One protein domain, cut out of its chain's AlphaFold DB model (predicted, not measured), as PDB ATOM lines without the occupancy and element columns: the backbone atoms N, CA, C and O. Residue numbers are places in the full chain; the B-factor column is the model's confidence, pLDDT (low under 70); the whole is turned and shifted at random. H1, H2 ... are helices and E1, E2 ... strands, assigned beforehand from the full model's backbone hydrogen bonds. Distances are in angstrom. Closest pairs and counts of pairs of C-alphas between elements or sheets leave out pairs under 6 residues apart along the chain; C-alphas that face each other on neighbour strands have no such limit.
ATOM      1  N   LEU A 109     -16.220 -19.669 -13.498       93.31
ATOM      2  CA  LEU A 109     -15.391 -18.858 -12.629       93.31
ATOM      3  C   LEU A 109     -15.895 -17.417 -12.719       93.31
ATOM      4  O   LEU A 109     -15.923 -16.811 -13.792       93.31
ATOM      5  N   LEU A 110     -16.281 -16.888 -11.565       91.31
ATOM      6  CA  LEU A 110     -16.561 -15.477 -11.353       91.31
ATOM      7  C   LEU A 110     -15.421 -14.980 -10.471       91.31
ATOM      8  O   LEU A 110     -15.494 -15.161  -9.251       91.31
ATOM      9  N   PRO A 111     -14.337 -14.450 -11.058       85.44
ATOM     10  CA  PRO A 111     -13.261 -13.886 -10.270       85.44
ATOM     11  C   PRO A 111     -13.877 -12.767  -9.439       85.44
ATOM     12  O   PRO A 111     -14.578 -11.905  -9.980       85.44
ATOM     13  N   ASP A 112     -13.709 -12.817  -8.120       74.44
ATOM     14  CA  ASP A 112     -14.111 -11.663  -7.333       74.44
ATOM     15  C   ASP A 112     -13.295 -10.460  -7.784       74.44
ATOM     16  O   ASP A 112     -12.188 -10.588  -8.305       74.44
ATOM     17  N   VAL A 113     -13.879  -9.276  -7.650       58.50
ATOM     18  CA  VAL A 113     -13.189  -8.023  -7.929       58.50
ATOM     19  C   VAL A 113     -12.076  -7.905  -6.882       58.50
ATOM     20  O   VAL A 113     -12.285  -7.332  -5.814       58.50
ATOM     21  N   TYR A 114     -10.938  -8.564  -7.129       58.16
ATOM     22  CA  TYR A 114      -9.953  -8.871  -6.101       58.16
ATOM     23  C   TYR A 114      -9.452  -7.575  -5.492       58.16
ATOM     24  O   TYR A 114      -9.018  -6.674  -6.211       58.16
ATOM     25  N   ALA A 115      -9.487  -7.498  -4.161       55.34
ATOM     26  CA  ALA A 115      -8.740  -6.495  -3.431       55.34
ATOM     27  C   ALA A 115      -7.251  -6.837  -3.615       55.34
ATOM     28  O   ALA A 115      -6.776  -7.813  -3.034       55.34
ATOM     29  N   PRO A 116      -6.479  -6.062  -4.396       54.41
ATOM     30  CA  PRO A 116      -5.071  -6.339  -4.704       54.41
ATOM     31  C   PRO A 116      -4.147  -6.115  -3.487       54.41
ATOM     32  O   PRO A 116      -2.982  -5.777  -3.661       54.41
ATOM     33  N   GLY A 117      -4.676  -6.199  -2.263       58.44
ATOM     34  CA  GLY A 117      -3.990  -5.908  -1.007       58.44
ATOM     35  C   GLY A 117      -3.725  -7.132  -0.132       58.44
ATOM     36  O   GLY A 117      -3.092  -6.979   0.908       58.44
ATOM     37  N   GLU A 118      -4.187  -8.317  -0.531       70.25
ATOM     38  CA  GLU A 118      -3.946  -9.560   0.205       70.25
ATOM     39  C   GLU A 118      -2.934 -10.428  -0.543       70.25
ATOM     40  O   GLU A 118      -3.023 -10.616  -1.758       70.25
ATOM     41  N   GLU A 119      -1.931 -10.927   0.184       69.81
ATOM     42  CA  GLU A 119      -0.839 -11.732  -0.377       69.81
ATOM     43  C   GLU A 119      -1.354 -13.019  -1.041       69.81
ATOM     44  O   GLU A 119      -0.837 -13.434  -2.082       69.81
ATOM     45  N   ASP A 120      -2.436 -13.573  -0.495       82.56
ATOM     46  CA  ASP A 120      -3.006 -14.857  -0.895       82.56
ATOM     47  C   ASP A 120      -4.117 -14.751  -1.956       82.56
ATOM     48  O   ASP A 120      -4.520 -15.772  -2.506       82.56
ATOM     49  N   ALA A 121      -4.554 -13.548  -2.356       84.31
ATOM     50  CA  ALA A 121      -5.701 -13.376  -3.263       84.31
ATOM     51  C   ALA A 121      -5.561 -14.146  -4.595       84.31
ATOM     52  O   ALA A 121      -6.513 -14.729  -5.107       84.31
ATOM     53  N   TYR A 122      -4.348 -14.195  -5.153       88.44
ATOM     54  CA  TYR A 122      -4.063 -14.940  -6.385       88.44
ATOM     55  C   TYR A 122      -3.909 -16.447  -6.176       88.44
ATOM     56  O   TYR A 122      -4.082 -17.221  -7.120       88.44
ATOM     57  N   VAL A 123      -3.556 -16.867  -4.961       91.44
ATOM     58  CA  VAL A 123      -3.553 -18.281  -4.578       91.44
ATOM     59  C   VAL A 123      -4.994 -18.763  -4.462       91.44
ATOM     60  O   VAL A 123      -5.318 -19.813  -5.016       91.44
ATOM     61  N   ASP A 124      -5.859 -17.974  -3.831       89.56
ATOM     62  CA  ASP A 124      -7.284 -18.272  -3.695       89.56
ATOM     63  C   ASP A 124      -7.980 -18.298  -5.060       89.56
ATOM     64  O   ASP A 124      -8.611 -19.301  -5.389       89.56
ATOM     65  N   LEU A 125      -7.745 -17.295  -5.920       90.12
ATOM     66  CA  LEU A 125      -8.198 -17.306  -7.319       90.12
ATOM     67  C   LEU A 125      -7.774 -18.582  -8.055       90.12
ATOM     68  O   LEU A 125      -8.558 -19.175  -8.793       90.12
ATOM     69  N   LEU A 126      -6.517 -19.007  -7.897       93.56
ATOM     70  CA  LEU A 126      -6.026 -20.217  -8.550       93.56
ATOM     71  C   LEU A 126      -6.788 -21.453  -8.061       93.56
ATOM     72  O   LEU A 126      -7.153 -22.296  -8.881       93.56
ATOM     73  N   TRP A 127      -7.048 -21.555  -6.754       93.19
ATOM     74  CA  TRP A 127      -7.841 -22.640  -6.175       93.19
ATOM     75  C   TRP A 127      -9.298 -22.616  -6.637       93.19
ATOM     76  O   TRP A 127      -9.838 -23.666  -6.991       93.19
ATOM     77  N   GLU A 128      -9.913 -21.438  -6.703       91.69
ATOM     78  CA  GLU A 128     -11.249 -21.238  -7.266       91.69
ATOM     79  C   GLU A 128     -11.297 -21.679  -8.729       91.69
ATOM     80  O   GLU A 128     -12.174 -22.455  -9.110       91.69
ATOM     81  N   ALA A 129     -10.315 -21.267  -9.535       93.75
ATOM     82  CA  ALA A 129     -10.231 -21.604 -10.948       93.75
ATOM     83  C   ALA A 129     -10.086 -23.116 -11.169       93.75
ATOM     84  O   ALA A 129     -10.851 -23.690 -11.945       93.75
ATOM     85  N   VAL A 130      -9.168 -23.796 -10.468       95.75
ATOM     86  CA  VAL A 130      -9.021 -25.261 -10.606       95.75
ATOM     87  C   VAL A 130     -10.199 -26.030 -10.016       95.75
ATOM     88  O   VAL A 130     -10.480 -27.142 -10.458       95.75
ATOM     89  N   SER A 131     -10.901 -25.473  -9.028       93.19
ATOM     90  CA  SER A 131     -12.136 -26.062  -8.511       93.19
ATOM     91  C   SER A 131     -13.258 -25.941  -9.543       93.19
ATOM     92  O   SER A 131     -13.885 -26.942  -9.886       93.19
ATOM     93  N   ALA A 132     -13.463 -24.746 -10.105       93.31
ATOM     94  CA  ALA A 132     -14.462 -24.482 -11.135       93.31
ATOM     95  C   ALA A 132     -14.206 -25.300 -12.407       93.31
ATOM     96  O   ALA A 132     -15.136 -25.860 -12.982       93.31
ATOM     97  N   ALA A 133     -12.946 -25.434 -12.818       94.88
ATOM     98  CA  ALA A 133     -12.544 -26.278 -13.936       94.88
ATOM     99  C   ALA A 133     -12.461 -27.771 -13.577       94.88
ATOM    100  O   ALA A 133     -12.155 -28.579 -14.451       94.88
ATOM    101  N   GLU A 134     -12.735 -28.173 -12.335       94.69
ATOM    102  CA  GLU A 134     -12.609 -29.561 -11.867       94.69
ATOM    103  C   GLU A 134     -11.241 -30.182 -12.236       94.69
ATOM    104  O   GLU A 134     -11.150 -31.309 -12.718       94.69
ATOM    105  N   THR A 135     -10.163 -29.415 -12.054       96.06
ATOM    106  CA  THR A 135      -8.774 -29.792 -12.368       96.06
ATOM    107  C   THR A 135      -7.835 -29.698 -11.161       96.06
ATOM    108  O   THR A 135      -6.612 -29.766 -11.307       96.06
ATOM    109  N   SER A 136      -8.389 -29.576  -9.951       95.75
ATOM    110  CA  SER A 136      -7.629 -29.419  -8.697       95.75
ATOM    111  C   SER A 136      -6.581 -30.513  -8.453       95.75
ATOM    112  O   SER A 136      -5.495 -30.228  -7.955       95.75
ATOM    113  N   GLU A 137      -6.853 -31.749  -8.871       96.06
ATOM    114  CA  GLU A 137      -5.940 -32.897  -8.768       96.06
ATOM    115  C   GLU A 137      -4.626 -32.738  -9.548       96.06
ATOM    116  O   GLU A 137      -3.630 -33.387  -9.221       96.06
ATOM    117  N   TYR A 138      -4.598 -31.871 -10.563       95.94
ATOM    118  CA  TYR A 138      -3.406 -31.602 -11.367       95.94
ATOM    119  C   TYR A 138      -2.544 -30.474 -10.794       95.94
ATOM    120  O   TYR A 138      -1.446 -30.242 -11.313       95.94
ATOM    121  N   LEU A 139      -3.022 -29.777  -9.757       97.69
ATOM    122  CA  LEU A 139      -2.355 -28.628  -9.156       97.69
ATOM    123  C   LEU A 139      -1.420 -29.048  -8.014       97.69
ATOM    124  O   LEU A 139      -1.782 -29.804  -7.116       97.69
ATOM    125  N   SER A 140      -0.195 -28.524  -8.022       97.19
ATOM    126  CA  SER A 140       0.781 -28.726  -6.944       97.19
ATOM    127  C   SER A 140       1.803 -27.588  -6.873       97.19
ATOM    128  O   SER A 140       1.917 -26.783  -7.797       97.19
ATOM    129  N   ASN A 141       2.581 -27.537  -5.783       96.31
ATOM    130  CA  ASN A 141       3.698 -26.598  -5.591       96.31
ATOM    131  C   ASN A 141       3.313 -25.121  -5.791       96.31
ATOM    132  O   ASN A 141       4.010 -24.390  -6.494       96.31
ATOM    133  N   VAL A 142       2.186 -24.703  -5.211       96.38
ATOM    134  CA  VAL A 142       1.690 -23.323  -5.301       96.38
ATOM    135  C   VAL A 142       2.499 -22.415  -4.376       96.38
ATOM    136  O   VAL A 142       2.743 -22.755  -3.219       96.38
ATOM    137  N   SER A 143       2.915 -21.265  -4.892       93.75
ATOM    138  CA  SER A 143       3.601 -20.217  -4.137       93.75
ATOM    139  C   SER A 143       3.280 -18.853  -4.735       93.75
ATOM    140  O   SER A 143       3.242 -18.705  -5.959       93.75
ATOM    141  N   ALA A 144       3.076 -17.865  -3.874       91.12
ATOM    142  CA  ALA A 144       2.916 -16.475  -4.256       91.12
ATOM    143  C   ALA A 144       3.943 -15.612  -3.518       91.12
ATOM    144  O   ALA A 144       4.434 -15.965  -2.447       91.12
ATOM    145  N   THR A 145       4.323 -14.498  -4.127       89.88
ATOM    146  CA  THR A 145       5.164 -13.479  -3.496       89.88
ATOM    147  C   THR A 145       4.694 -12.130  -3.999       89.88
ATOM    148  O   THR A 145       4.690 -11.906  -5.209       89.88
ATOM    149  N   MET A 146       4.306 -11.244  -3.086       87.00
ATOM    150  CA  MET A 146       3.780  -9.921  -3.413       87.00
ATOM    151  C   MET A 146       4.658  -8.834  -2.790       87.00
ATOM    152  O   MET A 146       4.941  -8.849  -1.597       87.00
ATOM    153  N   ASP A 147       5.079  -7.865  -3.596       85.94
ATOM    154  CA  ASP A 147       5.720  -6.633  -3.149       85.94
ATOM    155  C   ASP A 147       4.730  -5.471  -3.284       85.94
ATOM    156  O   ASP A 147       4.616  -4.839  -4.339       85.94
ATOM    157  N   PHE A 148       4.024  -5.171  -2.192       78.88
ATOM    158  CA  PHE A 148       3.084  -4.049  -2.099       78.88
ATOM    159  C   PHE A 148       3.767  -2.683  -1.912       78.88
ATOM    160  O   PHE A 148       3.076  -1.668  -1.791       78.88
ATOM    161  N   SER A 149       5.105  -2.634  -1.863       79.50
ATOM    162  CA  SER A 149       5.858  -1.404  -1.622       79.50
ATOM    163  C   SER A 149       5.966  -0.541  -2.893       79.50
ATOM    164  O   SER A 149       4.967  -0.183  -3.516       79.50
ATOM    165  N   HIS A 150       7.176  -0.156  -3.288       69.38
ATOM    166  CA  HIS A 150       7.426   0.790  -4.367       69.38
ATOM    167  C   HIS A 150       7.166   0.207  -5.756       69.38
ATOM    168  O   HIS A 150       6.765   0.948  -6.651       69.38
ATOM    169  N   THR A 151       7.393  -1.095  -5.959       65.69
ATOM    170  CA  THR A 151       7.258  -1.694  -7.295       65.69
ATOM    171  C   THR A 151       5.847  -2.189  -7.596       65.69
ATOM    172  O   THR A 151       5.497  -2.257  -8.776       65.69
ATOM    173  N   ARG A 152       5.031  -2.471  -6.563       81.25
ATOM    174  CA  ARG A 152       3.657  -3.001  -6.675       81.25
ATOM    175  C   ARG A 152       3.573  -4.156  -7.671       81.25
ATOM    176  O   ARG A 152       2.809  -4.115  -8.641       81.25
ATOM    177  N   ARG A 153       4.408  -5.168  -7.453       87.12
ATOM    178  CA  ARG A 153       4.535  -6.348  -8.314       87.12
ATOM    179  C   ARG A 153       4.418  -7.615  -7.499       87.12
ATOM    180  O   ARG A 153       4.791  -7.635  -6.335       87.12
ATOM    181  N   GLY A 154       3.968  -8.678  -8.140       89.31
ATOM    182  CA  GLY A 154       3.948  -9.997  -7.539       89.31
ATOM    183  C   GLY A 154       4.317 -11.089  -8.524       89.31
ATOM    184  O   GLY A 154       4.427 -10.864  -9.732       89.31
ATOM    185  N   THR A 155       4.500 -12.286  -7.995       93.00
ATOM    186  CA  THR A 155       4.656 -13.506  -8.780       93.00
ATOM    187  C   THR A 155       3.804 -14.608  -8.190       93.00
ATOM    188  O   THR A 155       3.868 -14.846  -6.986       93.00
ATOM    189  N   LEU A 156       3.063 -15.307  -9.046       94.44
ATOM    190  CA  LEU A 156       2.376 -16.553  -8.714       94.44
ATOM    191  C   LEU A 156       3.052 -17.684  -9.487       94.44
ATOM    192  O   LEU A 156       3.118 -17.640 -10.716       94.44
ATOM    193  N   SER A 157       3.539 -18.704  -8.789       96.94
ATOM    194  CA  SER A 157       4.157 -19.888  -9.386       96.94
ATOM    195  C   SER A 157       3.467 -21.156  -8.906       96.94
ATOM    196  O   SER A 157       3.223 -21.323  -7.712       96.94
ATOM    197  N   TYR A 158       3.204 -22.076  -9.830       97.62
ATOM    198  CA  TYR A 158       2.613 -23.379  -9.531       97.62
ATOM    199  C   TYR A 158       3.025 -24.436 -10.561       97.62
ATOM    200  O   TYR A 158       3.621 -24.137 -11.599       97.62
ATOM    201  N   THR A 159       2.732 -25.699 -10.264       98.12
ATOM    202  CA  THR A 159       2.830 -26.816 -11.209       98.12
ATOM    203  C   THR A 159       1.431 -27.307 -11.547       98.12
ATOM    204  O   THR A 159       0.679 -27.666 -10.646       98.12
ATOM    205  N   PHE A 160       1.096 -27.354 -12.833       97.50
ATOM    206  CA  PHE A 160      -0.177 -27.873 -13.328       97.50
ATOM    207  C   PHE A 160       0.074 -28.940 -14.389       97.50
ATOM    208  O   PHE A 160       0.784 -28.683 -15.362       97.50
ATOM    209  N   ALA A 161      -0.462 -30.146 -14.183       95.62
ATOM    210  CA  ALA A 161      -0.267 -31.290 -15.080       95.62
ATOM    211  C   ALA A 161       1.219 -31.500 -15.460       95.62
ATOM    212  O   ALA A 161       1.571 -31.634 -16.627       95.62
ATOM    213  N   GLN A 162       2.102 -31.485 -14.450       95.44
ATOM    214  CA  GLN A 162       3.570 -31.613 -14.573       95.44
ATOM    215  C   GLN A 162       4.298 -30.436 -15.256       95.44
ATOM    216  O   GLN A 162       5.526 -30.446 -15.339       95.44
ATOM    217  N   ARG A 163       3.589 -29.389 -15.693       96.56
ATOM    218  CA  ARG A 163       4.182 -28.169 -16.254       96.56
ATOM    219  C   ARG A 163       4.320 -27.094 -15.182       96.56
ATOM    220  O   ARG A 163       3.353 -26.770 -14.496       96.56
ATOM    221  N   ARG A 164       5.505 -26.491 -15.069       97.31
ATOM    222  CA  ARG A 164       5.713 -25.299 -14.234       97.31
ATOM    223  C   ARG A 164       5.148 -24.065 -14.939       97.31
ATOM    224  O   ARG A 164       5.473 -23.821 -16.098       97.31
ATOM    225  N   VAL A 165       4.348 -23.289 -14.219       97.56
ATOM    226  CA  VAL A 165       3.739 -22.034 -14.671       97.56
ATOM    227  C   VAL A 165       4.173 -20.912 -13.731       97.56
ATOM    228  O   VAL A 165       4.399 -21.132 -12.537       97.56
ATOM    229  N   THR A 166       4.388 -19.713 -14.264       97.19
ATOM    230  CA  THR A 166       4.704 -18.523 -13.469       97.19
ATOM    231  C   THR A 166       4.076 -17.302 -14.114       97.19
ATOM    232  O   THR A 166       4.307 -17.056 -15.294       97.19
ATOM    233  N   HIS A 167       3.315 -16.553 -13.324       94.62
ATOM    234  CA  HIS A 167       2.690 -15.298 -13.715       94.62
ATOM    235  C   HIS A 167       3.385 -14.134 -13.026       94.62
ATOM    236  O   HIS A 167       3.780 -14.235 -11.861       94.62
ATOM    237  N   HIS A 168       3.490 -13.018 -13.738       92.88
ATOM    238  CA  HIS A 168       3.958 -11.751 -13.195       92.88
ATOM    239  C   HIS A 168       2.762 -10.825 -13.009       92.88
ATOM    240  O   HIS A 168       2.062 -10.518 -13.965       92.88
ATOM    241  N   ILE A 169       2.543 -10.386 -11.776       89.44
ATOM    242  CA  ILE A 169       1.335  -9.678 -11.362       89.44
ATOM    243  C   ILE A 169       1.629  -8.194 -11.202       89.44
ATOM    244  O   ILE A 169       2.612  -7.809 -10.559       89.44
ATOM    245  N   ARG A 170       0.745  -7.351 -11.734       86.62
ATOM    246  CA  ARG A 170       0.749  -5.904 -11.509       86.62
ATOM    247  C   ARG A 170      -0.293  -5.528 -10.446       86.62
ATOM    248  O   ARG A 170      -1.489  -5.575 -10.694       86.62
ATOM    249  N   LEU A 171       0.162  -5.069  -9.276       77.44
ATOM    250  CA  LEU A 171      -0.685  -4.766  -8.103       77.44
ATOM    251  C   LEU A 171      -1.216  -3.317  -8.071       77.44
ATOM    252  O   LEU A 171      -1.699  -2.841  -7.048       77.44
ATOM    253  N   HIS A 172      -1.076  -2.560  -9.162       70.44
ATOM    254  CA  HIS A 172      -1.547  -1.168  -9.230       70.44
ATOM    255  C   HIS A 172      -2.981  -1.032  -9.753       70.44
ATOM    256  O   HIS A 172      -3.497   0.081  -9.826       70.44
ATOM    257  N   LEU A 173      -3.604  -2.146 -10.133       65.62
ATOM    258  CA  LEU A 173      -4.952  -2.166 -10.674       65.62
ATOM    259  C   LEU A 173      -5.963  -2.315  -9.537       65.62
ATOM    260  O   LEU A 173      -5.731  -3.114  -8.635       65.62
ATOM    261  N   PRO A 174      -7.085  -1.579  -9.569       59.97
ATOM    262  CA  PRO A 174      -8.068  -1.584  -8.487       59.97
ATOM    263  C   PRO A 174      -8.766  -2.939  -8.292       59.97
ATOM    264  O   PRO A 174      -9.397  -3.140  -7.258       59.97
ATOM    265  N   HIS A 175      -8.666  -3.842  -9.274       63.72
ATOM    266  CA  HIS A 175      -9.471  -5.062  -9.392       63.72
ATOM    267  C   HIS A 175      -8.625  -6.300  -9.752       63.72
ATOM    268  O   HIS A 175      -9.125  -7.249 -10.346       63.72
ATOM    269  N   GLY A 176      -7.326  -6.270  -9.431       74.94
ATOM    270  CA  GLY A 176      -6.363  -7.275  -9.886       74.94
ATOM    271  C   GLY A 176      -5.927  -7.084 -11.346       74.94
ATOM    272  O   GLY A 176      -6.401  -6.206 -12.062       74.94
ATOM    273  N   ASP A 177      -4.947  -7.882 -11.755       85.31
ATOM    274  CA  ASP A 177      -4.382  -7.966 -13.104       85.31
ATOM    275  C   ASP A 177      -5.212  -8.916 -13.992       85.31
ATOM    276  O   ASP A 177      -5.078 -10.134 -13.840       85.31
ATOM    277  N   PRO A 178      -6.068  -8.394 -14.896       85.81
ATOM    278  CA  PRO A 178      -6.999  -9.204 -15.686       85.81
ATOM    279  C   PRO A 178      -6.276 -10.145 -16.653       85.81
ATOM    280  O   PRO A 178      -6.766 -11.241 -16.925       85.81
ATOM    281  N   ASP A 179      -5.078  -9.765 -17.108       88.62
ATOM    282  CA  ASP A 179      -4.254 -10.617 -17.964       88.62
ATOM    283  C   ASP A 179      -3.853 -11.886 -17.200       88.62
ATOM    284  O   ASP A 179      -3.972 -12.994 -17.719       88.62
ATOM    285  N   VAL A 180      -3.477 -11.751 -15.924       90.62
ATOM    286  CA  VAL A 180      -3.135 -12.901 -15.077       90.62
ATOM    287  C   VAL A 180      -4.358 -13.777 -14.810       90.62
ATOM    288  O   VAL A 180      -4.235 -14.999 -14.840       90.62
ATOM    289  N   VAL A 181      -5.538 -13.190 -14.589       90.19
ATOM    290  CA  VAL A 181      -6.784 -13.961 -14.411       90.19
ATOM    291  C   VAL A 181      -7.080 -14.796 -15.661       90.19
ATOM    292  O   VAL A 181      -7.301 -16.007 -15.562       90.19
ATOM    293  N   ALA A 182      -7.015 -14.176 -16.843       91.75
ATOM    294  CA  ALA A 182      -7.231 -14.855 -18.115       91.75
ATOM    295  C   ALA A 182      -6.188 -15.957 -18.366       91.75
ATOM    296  O   ALA A 182      -6.540 -17.066 -18.773       91.75
ATOM    297  N   GLU A 183      -4.911 -15.686 -18.084       94.06
ATOM    298  CA  GLU A 183      -3.840 -16.672 -18.216       94.06
ATOM    299  C   GLU A 183      -4.013 -17.854 -17.250       94.06
ATOM    300  O   GLU A 183      -3.781 -18.998 -17.649       94.06
ATOM    301  N   ILE A 184      -4.422 -17.609 -15.998       94.62
ATOM    302  CA  ILE A 184      -4.731 -18.669 -15.028       94.62
ATOM    303  C   ILE A 184      -5.844 -19.549 -15.591       94.62
ATOM    304  O   ILE A 184      -5.626 -20.753 -15.746       94.62
ATOM    305  N   ALA A 185      -6.987 -18.958 -15.958       94.69
ATOM    306  CA  ALA A 185      -8.145 -19.681 -16.482       94.69
ATOM    307  C   ALA A 185      -7.791 -20.511 -17.731       94.69
ATOM    308  O   ALA A 185      -8.183 -21.676 -17.851       94.69
ATOM    309  N   ALA A 186      -6.980 -19.958 -18.636       95.75
ATOM    310  CA  ALA A 186      -6.502 -20.670 -19.818       95.75
ATOM    311  C   ALA A 186      -5.568 -21.836 -19.453       95.75
ATOM    312  O   ALA A 186      -5.730 -22.947 -19.957       95.75
ATOM    313  N   ASN A 187      -4.610 -21.625 -18.547       96.75
ATOM    314  CA  ASN A 187      -3.626 -22.644 -18.173       96.75
ATOM    315  C   ASN A 187      -4.232 -23.852 -17.457       96.75
ATOM    316  O   ASN A 187      -3.688 -24.950 -17.584       96.75
ATOM    317  N   ILE A 188      -5.308 -23.638 -16.697       96.06
ATOM    318  CA  ILE A 188      -5.992 -24.679 -15.916       96.06
ATOM    319  C   ILE A 188      -7.158 -25.330 -16.668       96.06
ATOM    320  O   ILE A 188      -7.834 -26.205 -16.118       96.06
ATOM    321  N   SER A 189      -7.388 -24.911 -17.919       95.81
ATOM    322  CA  SER A 189      -8.490 -25.389 -18.748       95.81
ATOM    323  C   SER A 189      -8.417 -26.909 -18.954       95.81
ATOM    324  O   SER A 189      -7.359 -27.434 -19.316       95.81
ATOM    325  N   PRO A 190      -9.525 -27.641 -18.744       93.62
ATOM    326  CA  PRO A 190      -9.557 -29.083 -18.944       93.62
ATOM    327  C   PRO A 190      -9.408 -29.447 -20.421       93.62
ATOM    328  O   PRO A 190      -9.842 -28.719 -21.313       93.62
ATOM    329  N   ALA A 191      -8.885 -30.643 -20.690       92.50
ATOM    330  CA  ALA A 191      -8.914 -31.195 -22.039       92.50
ATOM    331  C   ALA A 191     -10.363 -31.332 -22.546       92.50
ATOM    332  O   ALA A 191     -11.248 -31.751 -21.801       92.50
ATOM    333  N   HIS A 192     -10.583 -31.043 -23.833       94.88
ATOM    334  CA  HIS A 192     -11.895 -31.087 -24.505       94.88
ATOM    335  C   HIS A 192     -12.909 -30.027 -24.053       94.88
ATOM    336  O   HIS A 192     -14.104 -30.169 -24.337       94.88
ATOM    337  N   PHE A 193     -12.444 -28.984 -23.368       97.06
ATOM    338  CA  PHE A 193     -13.223 -27.795 -23.071       97.06
ATOM    339  C   PHE A 193     -12.538 -26.566 -23.656       97.06
ATOM    340  O   PHE A 193     -11.317 -26.439 -23.588       97.06
ATOM    341  N   ASP A 194     -13.344 -25.656 -24.187       96.94
ATOM    342  CA  ASP A 194     -12.899 -24.332 -24.586       96.94
ATOM    343  C   ASP A 194     -13.266 -23.343 -23.480       96.94
ATOM    344  O   ASP A 194     -14.350 -23.415 -22.888       96.94
ATOM    345  N   LEU A 195     -12.342 -22.428 -23.200       96.81
ATOM    346  CA  LEU A 195     -12.569 -21.307 -22.300       96.81
ATOM    347  C   LEU A 195     -13.318 -20.204 -23.049       96.81
ATOM    348  O   LEU A 195     -12.881 -19.757 -24.110       96.81
ATOM    349  N   ILE A 196     -14.411 -19.736 -22.463       95.88
ATOM    350  CA  ILE A 196     -15.200 -18.605 -22.945       95.88
ATOM    351  C   ILE A 196     -15.178 -17.534 -21.864       95.88
ATOM    352  O   ILE A 196     -15.268 -17.843 -20.678       95.88
ATOM    353  N   SER A 197     -15.035 -16.276 -22.268       91.81
ATOM    354  CA  SER A 197     -14.992 -15.142 -21.350       91.81
ATOM    355  C   SER A 197     -15.651 -13.921 -21.970       91.81
ATOM    356  O   SER A 197     -15.636 -13.757 -23.190       91.81
ATOM    357  N   ASP A 198     -16.202 -13.061 -21.117       85.25
ATOM    358  CA  ASP A 198     -16.624 -11.713 -21.502       85.25
ATOM    359  C   ASP A 198     -15.470 -10.693 -21.477       85.25
ATOM    360  O   ASP A 198     -15.673  -9.532 -21.815       85.25
ATOM    361  N   GLY A 199     -14.264 -11.132 -21.097       75.19
ATOM    362  CA  GLY A 199     -13.056 -10.314 -21.021       75.19
ATOM    363  C   GLY A 199     -12.919  -9.496 -19.737       75.19
ATOM    364  O   GLY A 199     -11.897  -8.833 -19.572       75.19
ATOM    365  N   GLU A 200     -13.897  -9.542 -18.830       73.31
ATOM    366  CA  GLU A 200     -13.912  -8.681 -17.644       73.31
ATOM    367  C   GLU A 200     -14.125  -9.459 -16.346       73.31
ATOM    368  O   GLU A 200     -13.326  -9.360 -15.419       73.31
ATOM    369  N   SER A 201     -15.226 -10.199 -16.253       79.94
ATOM    370  CA  SER A 201     -15.791 -10.615 -14.959       79.94
ATOM    371  C   SER A 201     -16.314 -12.045 -14.950       79.94
ATOM    372  O   SER A 201     -16.771 -12.539 -13.919       79.94
ATOM    373  N   PHE A 202     -16.257 -12.721 -16.095       89.38
ATOM    374  CA  PHE A 202     -16.831 -14.040 -16.264       89.38
ATOM    375  C   PHE A 202     -15.951 -14.922 -17.140       89.38
ATOM    376  O   PHE A 202     -15.485 -14.523 -18.211       89.38
ATOM    377  N   TYR A 203     -15.779 -16.159 -16.685       94.12
ATOM    378  CA  TYR A 203     -15.121 -17.227 -17.414       94.12
ATOM    379  C   TYR A 203     -15.950 -18.501 -17.272       94.12
ATOM    380  O   TYR A 203     -16.383 -18.848 -16.173       94.12
ATOM    381  N   CYS A 204     -16.146 -19.240 -18.358       96.56
ATOM    382  CA  CYS A 204     -16.732 -20.570 -18.294       96.56
ATOM    383  C   CYS A 204     -16.047 -21.552 -19.234       96.56
ATOM    384  O   CYS A 204     -15.447 -21.176 -20.241       96.56
ATOM    385  N   TRP A 205     -16.157 -22.833 -18.893       97.44
ATOM    386  CA  TRP A 205     -15.646 -23.925 -19.707       97.44
ATOM    387  C   TRP A 205     -16.801 -24.670 -20.351       97.44
ATOM    388  O   TRP A 205     -17.597 -25.317 -19.670       97.44
ATOM    389  N   VAL A 206     -16.849 -24.637 -21.679       97.12
ATOM    390  CA  VAL A 206     -17.833 -25.370 -22.481       97.12
ATOM    391  C   VAL A 206     -17.127 -26.494 -23.210       97.12
ATOM    392  O   VAL A 206     -15.991 -26.342 -23.643       97.12
ATOM    393  N   ARG A 207     -17.772 -27.655 -23.359       96.38
ATOM    394  CA  ARG A 207     -17.189 -28.748 -24.151       96.38
ATOM    395  C   ARG A 207     -16.894 -28.259 -25.566       96.38
ATOM    396  O   ARG A 207     -17.812 -27.771 -26.219       96.38
ATOM    397  N   SER A 208     -15.692 -28.516 -26.085       96.12
ATOM    398  CA  SER A 208     -15.237 -27.958 -27.372       96.12
ATOM    399  C   SER A 208     -16.179 -28.261 -28.545       96.12
ATOM    400  O   SER A 208     -16.347 -27.472 -29.468       96.12
TER     401      SER A 208
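Overview. This is residues 109 to 208 of the 222 residues of an uncharacterized protein of Corynebacterium sp. 2039 (UniProt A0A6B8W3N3). What shape would a reader see first? A wall of three long strands, E1 E2 E3, has two helices, H1 and H2, packed over one face and its other face bare. A small hairpin, E4 and E5, sits beyond H2 on the side away from the wall. What is it made of? The printed part has 100 residues, with two named helices and five named strands in the order H1 E1 E2 E3 H2 E4 E5, of mixed class; both sheets, E1 - E2 - E3 and E4 - E5, are antiparallel. It is compact, with a radius of gyration of the C-alphas of 13.1 A, and only just flat, spanning 43 by 29 by 15 A.

Along the chain. Where are the sheet's strands? E1 is residues 139 to 147, 24.2 A long, from C-alpha 139 at (-2.355, -28.628, -9.156). E2 is residues 153 to 160, 22.6 A, and E3 residues 163 to 170, 23.0 A. Where are the other elements? H1 is residues 121 to 132, 16.2 A, beginning with C-alpha 121 at (-5.701, -13.376, -3.263), and H2 is residues 178 to 187, 14.1 A. E4 is residues 193 to 197, 12.9 A, and E5 residues 203 to 207, 13.5 A, ending with C-alpha 207 at (-17.189, -28.748, -24.151).

Arrangement. How do E1, E2 and E3 pair? They form a meander, each strand the antiparallel neighbour of the one before, with two hairpins: N 145 and O 155 are 2.9 A apart, and N 165 and O 158 are 2.8 A apart, both within hydrogen-bond range. The sheet is twisted, with C-alphas up to 4.5 A off its best plane. Where do the helices stand? In two layers, helices on one face of a sheet, H1 lies over E1 and E2 at a height of 10.2 A and H2 over E2 and E3 at 8.8 A, both along the strands. H1 touches H2 with residues 125 to 129 alone, the same way at a steep tilt of 39 degrees, the closest C-alphas being those of Ala 129 and Ala 185, 6.2 A apart. In H1 and H2 every O i to N i+4 pair is within hydrogen-bond range. Where is the hairpin E4 and E5? N 194 and O 206 are 2.8 A apart, within hydrogen-bond range. The closest C-alphas of H2 and E4 are those of Ala 186 and Leu 195, 6.6 A apart, while E4 is apart from H1.

Size, cuts and confidence. How large is it? The two C-alphas farthest apart, those of His 150 and Arg 207, are 43.2 A apart. Is the printed part continuous? It has no cut, and no link between named elements is long; residues 109 to 120 hold no named element. Where is confidence low? The mean pLDDT of the printed part is 87.8, with residues 113 to 117, 119, 150 to 151 and 173 to 175 under 70.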